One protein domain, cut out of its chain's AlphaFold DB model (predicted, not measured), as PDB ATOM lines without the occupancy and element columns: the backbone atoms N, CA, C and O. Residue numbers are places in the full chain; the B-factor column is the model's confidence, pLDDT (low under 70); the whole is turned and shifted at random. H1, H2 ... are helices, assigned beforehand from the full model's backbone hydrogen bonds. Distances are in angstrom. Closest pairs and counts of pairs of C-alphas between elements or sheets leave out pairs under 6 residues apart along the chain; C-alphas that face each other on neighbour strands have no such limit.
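AT A GLANCE: This is residues 2 to 75 of the 427 residues of the protein "Type IV secretory system conjugative DNA transfer VirD4/TraG family protein" of Novosphingobium sp. ST904 (UniProt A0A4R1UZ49). The hairpin of H2 and H3 makes a base, H4 rises from its end, and H5 and H6 fold over, so the helices draw a C with short H1 inside it. The 74 printed residues have six named helices, H1 to H6, and no named strand: all helix. The whole is compact, radius of gyration of the C-alphas 12.9 A, spanning 34 by 30 by 20 A.

IN THESE COORDINATES: Find C-alpha 13 at (-46.529, 17.800, -29.515); H2, residues 13 to 26, runs 19.6 A from there. H3 is residues 33 to 43, H4 47 to 60 (20.3 A), H1 2 to 8, H5 62 to 65, and H6 67 to 72, ending at (-44.504, -5.577, -33.859).

HOW THE PARTS SIT: H2 and H3 touch, closest C-alphas Lys 14 and Ile 43, 5.3 A, at a shallow 23 degrees, opposite ways. H3 touches H4's residues 49 to 53, Trp 42 to Phe 50, 6.0 A, at a steep 61 degrees. The hub H1 touches H4, H5 and, only just, with 3 pairs within 8 A, H6; it touches H2 only at the corner. Every O i to N i+4 pair is within hydrogen-bond range in H1, H3 and H6; H2 has 8 of 10, H4 9 of 10.

THE WHOLE: The printed part has no cut and no long link; pLDDT is under 70 at residues 9 to 11.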
ATOM      1  N   GLY A   2     -43.480   3.139 -33.724       72.88
ATOM      2  CA  GLY A   2     -44.768   3.842 -33.590       72.88
ATOM      3  C   GLY A   2     -44.927   4.731 -32.347       72.88
ATOM      4  O   GLY A   2     -45.836   5.555 -32.318       72.88
ATOM      5  N   GLU A   3     -44.000   4.704 -31.380       75.00
ATOM      6  CA  GLU A   3     -43.862   5.796 -30.397       75.00
ATOM      7  C   GLU A   3     -43.627   7.152 -31.091       75.00
ATOM      8  O   GLU A   3     -44.243   8.151 -30.721       75.00
ATOM      9  N   VAL A   4     -42.811   7.182 -32.153       77.69
ATOM     10  CA  VAL A   4     -42.582   8.385 -32.967       77.69
ATOM     11  C   VAL A   4     -43.898   8.835 -33.600       77.69
ATOM     12  O   VAL A   4     -44.259   9.997 -33.457       77.69
ATOM     13  N   TYR A   5     -44.670   7.918 -34.194       76.94
ATOM     14  CA  TYR A   5     -46.007   8.216 -34.728       76.94
ATOM     15  C   TYR A   5     -46.935   8.787 -33.642       76.94
ATOM     16  O   TYR A   5     -47.466   9.885 -33.791       76.94
ATOM     17  N   ARG A   6     -47.051   8.112 -32.489       73.94
ATOM     18  CA  ARG A   6     -47.875   8.559 -31.350       73.94
ATOM     19  C   ARG A   6     -47.499   9.937 -30.812       73.94
ATOM     20  O   ARG A   6     -48.379  10.591 -30.255       73.94
ATOM     21  N   ASN A   7     -46.232  10.340 -30.902       77.69
ATOM     22  CA  ASN A   7     -45.750  11.626 -30.398       77.69
ATOM     23  C   ASN A   7     -45.834  12.737 -31.462       77.69
ATOM     24  O   ASN A   7     -46.186  13.860 -31.120       77.69
ATOM     25  N   PHE A   8     -45.579  12.435 -32.741       74.00
ATOM     26  CA  PHE A   8     -45.688  13.405 -33.842       74.00
ATOM     27  C   PHE A   8     -47.137  13.703 -34.241       74.00
ATOM     28  O   PHE A   8     -47.465  14.854 -34.513       74.00
ATOM     29  N   SER A   9     -48.015  12.699 -34.261       66.12
ATOM     30  CA  SER A   9     -49.424  12.870 -34.646       66.12
ATOM     31  C   SER A   9     -50.307  13.425 -33.519       66.12
ATOM     32  O   SER A   9     -51.511  13.570 -33.706       66.12
ATOM     33  N   ALA A  10     -49.741  13.730 -32.350       67.75
ATOM     34  CA  ALA A  10     -50.477  14.343 -31.250       67.75
ATOM     35  C   ALA A  10     -50.628  15.864 -31.449       67.75
ATOM     36  O   ALA A  10     -49.738  16.532 -31.983       67.75
ATOM     37  N   GLY A  11     -51.768  16.422 -31.030       64.81
ATOM     38  CA  GLY A  11     -52.035  17.864 -31.123       64.81
ATOM     39  C   GLY A  11     -51.119  18.706 -30.229       64.81
ATOM     40  O   GLY A  11     -50.710  19.796 -30.617       64.81
ATOM     41  N   ASP A  12     -50.728  18.149 -29.082       72.50
ATOM     42  CA  ASP A  12     -49.947  18.762 -28.000       72.50
ATOM     43  C   ASP A  12     -48.421  18.623 -28.166       72.50
ATOM     44  O   ASP A  12     -47.663  18.893 -27.233       72.50
ATOM     45  N   ALA A  13     -47.930  18.193 -29.335       74.94
ATOM     46  CA  ALA A  13     -46.529  17.800 -29.515       74.94
ATOM     47  C   ALA A  13     -45.504  18.875 -29.077       74.94
ATOM     48  O   ALA A  13     -44.441  18.518 -28.561       74.94
ATOM     49  N   LYS A  14     -45.830  20.176 -29.190       80.50
ATOM     50  CA  LYS A  14     -44.973  21.275 -28.698       80.50
ATOM     51  C   LYS A  14     -44.735  21.242 -27.181       80.50
ATOM     52  O   LYS A  14     -43.643  21.582 -26.740       80.50
ATOM     53  N   GLU A  15     -45.719  20.818 -26.396       81.81
ATOM     54  CA  GLU A  15     -45.629  20.698 -24.932       81.81
ATOM     55  C   GLU A  15     -45.115  19.316 -24.509       81.81
ATOM     56  O   GLU A  15     -44.398  19.159 -23.515       81.81
ATOM     57  N   ARG A  16     -45.446  18.298 -25.309       83.38
ATOM     58  CA  ARG A  16     -45.175  16.895 -25.004       83.38
ATOM     59  C   ARG A  16     -43.710  16.499 -25.173       83.38
ATOM     60  O   ARG A  16     -43.174  15.801 -24.314       83.38
ATOM     61  N   PHE A  17     -43.036  16.942 -26.234       86.94
ATOM     62  CA  PHE A  17     -41.625  16.600 -26.455       86.94
ATOM     63  C   PHE A  17     -40.662  17.170 -25.393       86.94
ATOM     64  O   PHE A  17     -39.819  16.400 -24.926       86.94
ATOM     65  N   PRO A  18     -40.788  18.429 -24.919       89.25
ATOM     66  CA  PRO A  18     -39.992  18.934 -23.795       89.25
ATOM     67  C   PRO A  18     -40.154  18.093 -22.523       89.25
ATOM     68  O   PRO A  18     -39.173  17.831 -21.821       89.25
ATOM     69  N   LYS A  19     -41.373  17.606 -22.253       88.19
ATOM     70  CA  LYS A  19     -41.633  16.672 -21.153       88.19
ATOM     71  C   LYS A  19     -40.940  15.325 -21.377       88.19
ATOM     72  O   LYS A  19     -40.242  14.870 -20.480       88.19
ATOM     73  N   ILE A  20     -41.050  14.729 -22.568       87.88
ATOM     74  CA  ILE A  20     -40.365  13.465 -22.911       87.88
ATOM     75  C   ILE A  20     -38.845  13.586 -22.726       87.88
ATOM     76  O   ILE A  20     -38.239  12.704 -22.124       87.88
ATOM     77  N   ILE A  21     -38.228  14.678 -23.197       89.88
ATOM     78  CA  ILE A  21     -36.784  14.927 -23.044       89.88
ATOM     79  C   ILE A  21     -36.399  14.938 -21.556       89.88
ATOM     80  O   ILE A  21     -35.468  14.239 -21.153       89.88
ATOM     81  N   LYS A  22     -37.151  15.677 -20.730       92.00
ATOM     82  CA  LYS A  22     -36.925  15.775 -19.282       92.00
ATOM     83  C   LYS A  22     -37.132  14.439 -18.561       92.00
ATOM     84  O   LYS A  22     -36.290  14.056 -17.750       92.00
ATOM     85  N   ASP A  23     -38.221  13.736 -18.858       91.25
ATOM     86  CA  ASP A  23     -38.579  12.468 -18.216       91.25
ATOM     87  C   ASP A  23     -37.548  11.374 -18.560       91.25
ATOM     88  O   ASP A  23     -37.091  10.658 -17.669       91.25
ATOM     89  N   ARG A  24     -37.086  11.302 -19.820       90.81
ATOM     90  CA  ARG A  24     -36.006  10.389 -20.243       90.81
ATOM     91  C   ARG A  24     -34.660  10.708 -19.592       90.81
ATOM     92  O   ARG A  24     -33.967   9.798 -19.140       90.81
ATOM     93  N   GLN A  25     -34.303  11.990 -19.494       91.44
ATOM     94  CA  GLN A  25     -33.078  12.412 -18.814       91.44
ATOM     95  C   GLN A  25     -33.117  12.074 -17.314       91.44
ATOM     96  O   GLN A  25     -32.117  11.613 -16.769       91.44
ATOM     97  N   ALA A  26     -34.272  12.235 -16.658       92.50
ATOM     98  CA  ALA A  26     -34.472  11.839 -15.263       92.50
ATOM     99  C   ALA A  26     -34.461  10.311 -15.059       92.50
ATOM    100  O   ALA A  26     -33.999   9.840 -14.022       92.50
ATOM    101  N   ALA A  27     -34.919   9.537 -16.049       92.25
ATOM    102  CA  ALA A  27     -34.881   8.073 -16.043       92.25
ATOM    103  C   ALA A  27     -33.482   7.476 -16.310       92.25
ATOM    104  O   ALA A  27     -33.314   6.262 -16.213       92.25
ATOM    105  N   GLY A  28     -32.479   8.302 -16.637       90.06
ATOM    106  CA  GLY A  28     -31.116   7.849 -16.936       90.06
ATOM    107  C   GLY A  28     -30.913   7.309 -18.357       90.06
ATOM    108  O   GLY A  28     -29.859   6.741 -18.629       90.06
ATOM    109  N   ASP A  29     -31.877   7.514 -19.260       87.38
ATOM    110  CA  ASP A  29     -31.820   7.099 -20.670       87.38
ATOM    111  C   ASP A  29     -32.080   8.299 -21.610       87.38
ATOM    112  O   ASP A  29     -33.136   8.388 -22.252       87.38
ATOM    113  N   PRO A  30     -31.170   9.296 -21.630       90.75
ATOM    114  CA  PRO A  30     -31.359  10.538 -22.367       90.75
ATOM    115  C   PRO A  30     -31.296  10.332 -23.886       90.75
ATOM    116  O   PRO A  30     -30.504   9.548 -24.406       90.75
ATOM    117  N   LEU A  31     -32.081  11.130 -24.614       88.31
ATOM    118  CA  LEU A  31     -31.931  11.266 -26.064       88.31
ATOM    119  C   LEU A  31     -30.566  11.892 -26.405       88.31
ATOM    120  O   LEU A  31     -30.008  12.658 -25.620       88.31
ATOM    121  N   SER A  32     -30.036  11.600 -27.595       91.81
ATOM    122  CA  SER A  32     -28.781  12.205 -28.055       91.81
ATOM    123  C   SER A  32     -28.918  13.719 -28.243       91.81
ATOM    124  O   SER A  32     -29.982  14.210 -28.621       91.81
ATOM    125  N   GLU A  33     -27.829  14.471 -28.049       90.75
ATOM    126  CA  GLU A  33     -27.826  15.937 -28.196       90.75
ATOM    127  C   GLU A  33     -28.343  16.389 -29.573       90.75
ATOM    128  O   GLU A  33     -29.151  17.310 -29.662       90.75
ATOM    129  N   ALA A  34     -27.961  15.680 -30.641       91.31
ATOM    130  CA  ALA A  34     -28.453  15.936 -31.995       91.31
ATOM    131  C   ALA A  34     -29.975  15.726 -32.130       91.31
ATOM    132  O   ALA A  34     -30.641  16.480 -32.837       91.31
ATOM    133  N   CYS A  35     -30.541  14.730 -31.437       90.00
ATOM    134  CA  CYS A  35     -31.986  14.499 -31.403       90.00
ATOM    135  C   CYS A  35     -32.707  15.593 -30.602       90.00
ATOM    136  O   CYS A  35     -33.723  16.109 -31.061       90.00
ATOM    137  N   ILE A  36     -32.155  15.993 -29.451       91.69
ATOM    138  CA  ILE A  36     -32.694  17.082 -28.624       91.69
ATOM    139  C   ILE A  36     -32.688  18.409 -29.398       91.69
ATOM    140  O   ILE A  36     -33.705  19.100 -29.400       91.69
ATOM    141  N   SER A  37     -31.593  18.743 -30.097       92.38
ATOM    142  CA  SER A  37     -31.520  19.940 -30.950       92.38
ATOM    143  C   SER A  37     -32.594  19.899 -32.032       92.38
ATOM    144  O   SER A  37     -33.456  20.769 -32.051       92.38
ATOM    145  N   ALA A  38     -32.633  18.840 -32.850       90.94
ATOM    146  CA  ALA A  38     -33.583  18.736 -33.957       90.94
ATOM    147  C   ALA A  38     -35.058  18.792 -33.507       90.94
ATOM    148  O   ALA A  38     -35.897  19.365 -34.203       90.94
ATOM    149  N   LEU A  39     -35.382  18.225 -32.336       90.19
ATOM    150  CA  LEU A  39     -36.711  18.354 -31.738       90.19
ATOM    151  C   LEU A  39     -36.995  19.800 -31.314       90.19
ATOM    152  O   LEU A  39     -38.036  20.339 -31.686       90.19
ATOM    153  N   ASN A  40     -36.080  20.447 -30.586       90.88
ATOM    154  CA  ASN A  40     -36.240  21.834 -30.142       90.88
ATOM    155  C   ASN A  40     -36.348  22.816 -31.322       90.88
ATOM    156  O   ASN A  40     -37.203  23.704 -31.296       90.88
ATOM    157  N   ASP A  41     -35.550  22.625 -32.374       90.44
ATOM    158  CA  ASP A  41     -35.573  23.421 -33.607       90.44
ATOM    159  C   ASP A  41     -36.937  23.310 -34.315       90.44
ATOM    160  O   ASP A  41     -37.517  24.310 -34.744       90.44
ATOM    161  N   TRP A  42     -37.520  22.106 -34.375       88.81
ATOM    162  CA  TRP A  42     -38.866  21.911 -34.921       88.81
ATOM    163  C   TRP A  42     -39.962  22.508 -34.022       88.81
ATOM    164  O   TRP A  42     -40.841  23.215 -34.517       88.81
ATOM    165  N   ILE A  43     -39.919  22.282 -32.707       88.56
ATOM    166  CA  ILE A  43     -40.939  22.754 -31.749       88.56
ATOM    167  C   ILE A  43     -40.972  24.287 -31.666       88.56
ATOM    168  O   ILE A  43     -42.053  24.884 -31.611       88.56
ATOM    169  N   SER A  44     -39.802  24.928 -31.711       87.44
ATOM    170  CA  SER A  44     -39.656  26.389 -31.721       87.44
ATOM    171  C   SER A  44     -39.954  27.037 -33.081       87.44
ATOM    172  O   SER A  44     -40.098  28.256 -33.152       87.44
ATOM    173  N   SER A  45     -40.117  26.247 -34.150       88.88
ATOM    174  CA  SER A  45     -40.442  26.775 -35.479       88.88
ATOM    175  C   SER A  45     -41.845  27.403 -35.561       88.88
ATOM    176  O   SER A  45     -42.741  27.138 -34.743       88.88
ATOM    177  N   SER A  46     -42.029  28.245 -36.588       88.12
ATOM    178  CA  SER A  46     -43.299  28.918 -36.894       88.12
ATOM    179  C   SER A  46     -44.459  27.924 -37.046       88.12
ATOM    180  O   SER A  46     -44.242  26.769 -37.410       88.12
ATOM    181  N   ALA A  47     -45.701  28.358 -36.807       84.12
ATOM    182  CA  ALA A  47     -46.877  27.479 -36.876       84.12
ATOM    183  C   ALA A  47     -46.997  26.730 -38.222       84.12
ATOM    184  O   ALA A  47     -47.265  25.525 -38.240       84.12
ATOM    185  N   ASN A  48     -46.704  27.416 -39.332       78.88
ATOM    186  CA  ASN A  48     -46.727  26.840 -40.679       78.88
ATOM    187  C   ASN A  48     -45.612  25.797 -40.863       78.88
ATOM    188  O   ASN A  48     -45.876  24.682 -41.310       78.88
ATOM    189  N   THR A  49     -44.373  26.114 -40.462       83.69
ATOM    190  CA  THR A  49     -43.231  25.183 -40.540       83.69
ATOM    191  C   THR A  49     -43.446  23.952 -39.658       83.69
ATOM    192  O   THR A  49     -43.256  22.824 -40.113       83.69
ATOM    193  N   PHE A  50     -43.906  24.156 -38.422       83.62
ATOM    194  CA  PHE A  50     -44.215  23.092 -37.473       83.62
ATOM    195  C   PHE A  50     -45.250  22.117 -38.046       83.62
ATOM    196  O   PHE A  50     -45.027  20.904 -38.040       83.62
ATOM    197  N   THR A  51     -46.344  22.655 -38.596       80.56
ATOM    198  CA  THR A  51     -47.442  21.877 -39.188       80.56
ATOM    199  C   THR A  51     -47.005  21.138 -40.451       80.56
ATOM    200  O   THR A  51     -47.267  19.939 -40.560       80.56
ATOM    201  N   GLY A  52     -46.278  21.799 -41.359       79.69
ATOM    202  CA  GLY A  52     -45.775  21.180 -42.589       79.69
ATOM    203  C   GLY A  52     -44.791  20.037 -42.322       79.69
ATOM    204  O   GLY A  52     -44.891  18.974 -42.939       79.69
ATOM    205  N   ILE A  53     -43.890  20.194 -41.342       83.38
ATOM    206  CA  ILE A  53     -42.999  19.110 -40.893       83.38
ATOM    207  C   ILE A  53     -43.816  17.976 -40.257       83.38
ATOM    208  O   ILE A  53     -43.607  16.815 -40.609       83.38
ATOM    209  N   ARG A  54     -44.790  18.287 -39.386       82.25
ATOM    210  CA  ARG A  54     -45.663  17.283 -38.751       82.25
ATOM    211  C   ARG A  54     -46.405  16.428 -39.781       82.25
ATOM    212  O   ARG A  54     -46.425  15.205 -39.649       82.25
ATOM    213  N   GLN A  55     -46.986  17.059 -40.802       78.25
ATOM    214  CA  GLN A  55     -47.675  16.385 -41.908       78.25
ATOM    215  C   GLN A  55     -46.702  15.527 -42.731       78.25
ATOM    216  O   GLN A  55     -46.962  14.346 -42.949       78.25
ATOM    217  N   SER A  56     -45.546  16.086 -43.106       79.56
ATOM    218  CA  SER A  56     -44.516  15.394 -43.898       79.56
ATOM    219  C   SER A  56     -43.950  14.155 -43.194       79.56
ATOM    220  O   SER A  56     -43.719  13.130 -43.836       79.56
ATOM    221  N   VAL A  57     -43.741  14.231 -41.874       79.88
ATOM    222  CA  VAL A  57     -43.346  13.077 -41.058       79.88
ATOM    223  C   VAL A  57     -44.500  12.083 -40.974       79.88
ATOM    224  O   VAL A  57     -44.317  10.933 -41.360       79.88
ATOM    225  N   SER A  58     -45.692  12.515 -40.545       76.25
ATOM    226  CA  SER A  58     -46.849  11.626 -40.341       76.25
ATOM    227  C   SER A  58     -47.195  10.820 -41.595       76.25
ATOM    228  O   SER A  58     -47.434   9.623 -41.484       76.25
ATOM    229  N   ALA A  59     -47.125  11.425 -42.786       76.56
ATOM    230  CA  ALA A  59     -47.333  10.733 -44.058       76.56
ATOM    231  C   ALA A  59     -46.329   9.582 -44.284       76.56
ATOM    232  O   ALA A  59     -46.723   8.496 -44.698       76.56
ATOM    233  N   LYS A  60     -45.043   9.785 -43.960       75.88
ATOM    234  CA  LYS A  60     -43.978   8.774 -44.124       75.88
ATOM    235  C   LYS A  60     -44.041   7.627 -43.115       75.88
ATOM    236  O   LYS A  60     -43.539   6.549 -43.403       75.88
ATOM    237  N   ILE A  61     -44.619   7.855 -41.937       78.31
ATOM    238  CA  ILE A  61     -44.790   6.826 -40.898       78.31
ATOM    239  C   ILE A  61     -46.258   6.420 -40.708       78.31
ATOM    240  O   ILE A  61     -46.594   5.802 -39.701       78.31
ATOM    241  N   ASN A  62     -47.130   6.703 -41.683       79.25
ATOM    242  CA  ASN A  62     -48.566   6.448 -41.558       79.25
ATOM    243  C   ASN A  62     -48.904   4.960 -41.373       79.25
ATOM    244  O   ASN A  62     -49.899   4.625 -40.748       79.25
ATOM    245  N   LEU A  63     -48.041   4.053 -41.839       78.94
ATOM    246  CA  LEU A  63     -48.188   2.609 -41.644       78.94
ATOM    247  C   LEU A  63     -48.252   2.193 -40.156       78.94
ATOM    248  O   LEU A  63     -48.864   1.177 -39.830       78.94
ATOM    249  N   TRP A  64     -47.704   3.005 -39.245       81.06
ATOM    250  CA  TRP A  64     -47.814   2.820 -37.792       81.06
ATOM    251  C   TRP A  64     -49.182   3.189 -37.202       81.06
ATOM    252  O   TRP A  64     -49.401   2.964 -36.012       81.06
ATOM    253  N   ILE A  65     -50.130   3.664 -38.020       78.69
ATOM    254  CA  ILE A  65     -51.547   3.677 -37.645       78.69
ATOM    255  C   ILE A  65     -52.081   2.253 -37.442       78.69
ATOM    256  O   ILE A  65     -53.006   2.055 -36.662       78.69
ATOM    257  N   ASN A  66     -51.504   1.247 -38.110       79.06
ATOM    258  CA  ASN A  66     -51.885  -0.147 -37.924       79.06
ATOM    259  C   ASN A  66     -51.367  -0.642 -36.556       79.06
ATOM    260  O   ASN A  66     -50.151  -0.666 -36.336       79.06
ATOM    261  N   PRO A  67     -52.249  -1.090 -35.638       80.62
ATOM    262  CA  PRO A  67     -51.847  -1.424 -34.275       80.62
ATOM    263  C   PRO A  67     -50.956  -2.673 -34.235       80.62
ATOM    264  O   PRO A  67     -50.130  -2.798 -33.336       80.62
ATOM    265  N   TYR A  68     -51.059  -3.567 -35.229       83.06
ATOM    266  CA  TYR A  68     -50.162  -4.714 -35.370       83.06
ATOM    267  C   TYR A  68     -48.747  -4.288 -35.779       83.06
ATOM    268  O   TYR A  68     -47.780  -4.872 -35.299       83.06
ATOM    269  N   VAL A  69     -48.607  -3.258 -36.623       84.25
ATOM    270  CA  VAL A  69     -47.298  -2.713 -37.030       84.25
ATOM    271  C   VAL A  69     -46.619  -2.006 -35.860       84.25
ATOM    272  O   VAL A  69     -45.424  -2.206 -35.632       84.25
ATOM    273  N   ASP A  70     -47.361  -1.214 -35.081       83.44
ATOM    274  CA  ASP A  70     -46.811  -0.630 -33.857       83.44
ATOM    275  C   ASP A  70     -46.407  -1.704 -32.843       83.44
ATOM    276  O   ASP A  70     -45.251  -1.729 -32.424       83.44
ATOM    277  N   ALA A  71     -47.303  -2.643 -32.521       83.12
ATOM    278  CA  ALA A  71     -47.010  -3.710 -31.572       83.12
ATOM    279  C   ALA A  71     -45.823  -4.588 -32.013       83.12
ATOM    280  O   ALA A  71     -45.038  -5.009 -31.169       83.12
ATOM    281  N   ALA A  72     -45.643  -4.831 -33.317       81.75
ATOM    282  CA  ALA A  72     -44.504  -5.577 -33.859       81.75
ATOM    283  C   ALA A  72     -43.174  -4.794 -33.865       81.75
ATOM    284  O   ALA A  72     -42.128  -5.387 -34.107       81.75
ATOM    285  N   THR A  73     -43.193  -3.478 -33.622       84.62
ATOM    286  CA  THR A  73     -42.011  -2.593 -33.688       84.62
ATOM    287  C   THR A  73     -41.859  -1.696 -32.451       84.62
ATOM    288  O   THR A  73     -41.204  -0.643 -32.503       84.62
ATOM    289  N   SER A  74     -42.494  -2.091 -31.346       82.38
ATOM    290  CA  SER A  74     -42.416  -1.439 -30.036       82.38
ATOM    291  C   SER A  74     -41.147  -1.824 -29.270       82.38
ATOM    292  O   SER A  74     -40.603  -1.000 -28.543       82.38
ATOM    293  N   GLU A  75     -40.640  -3.038 -29.492       81.75
ATOM    294  CA  GLU A  75     -39.454  -3.613 -28.852       81.75
ATOM    295  C   GLU A  75     -38.617  -4.396 -29.880       81.75
ATOM    296  O   GLU A  75     -39.124  -4.779 -30.935       81.75
TER     297      GLU A  75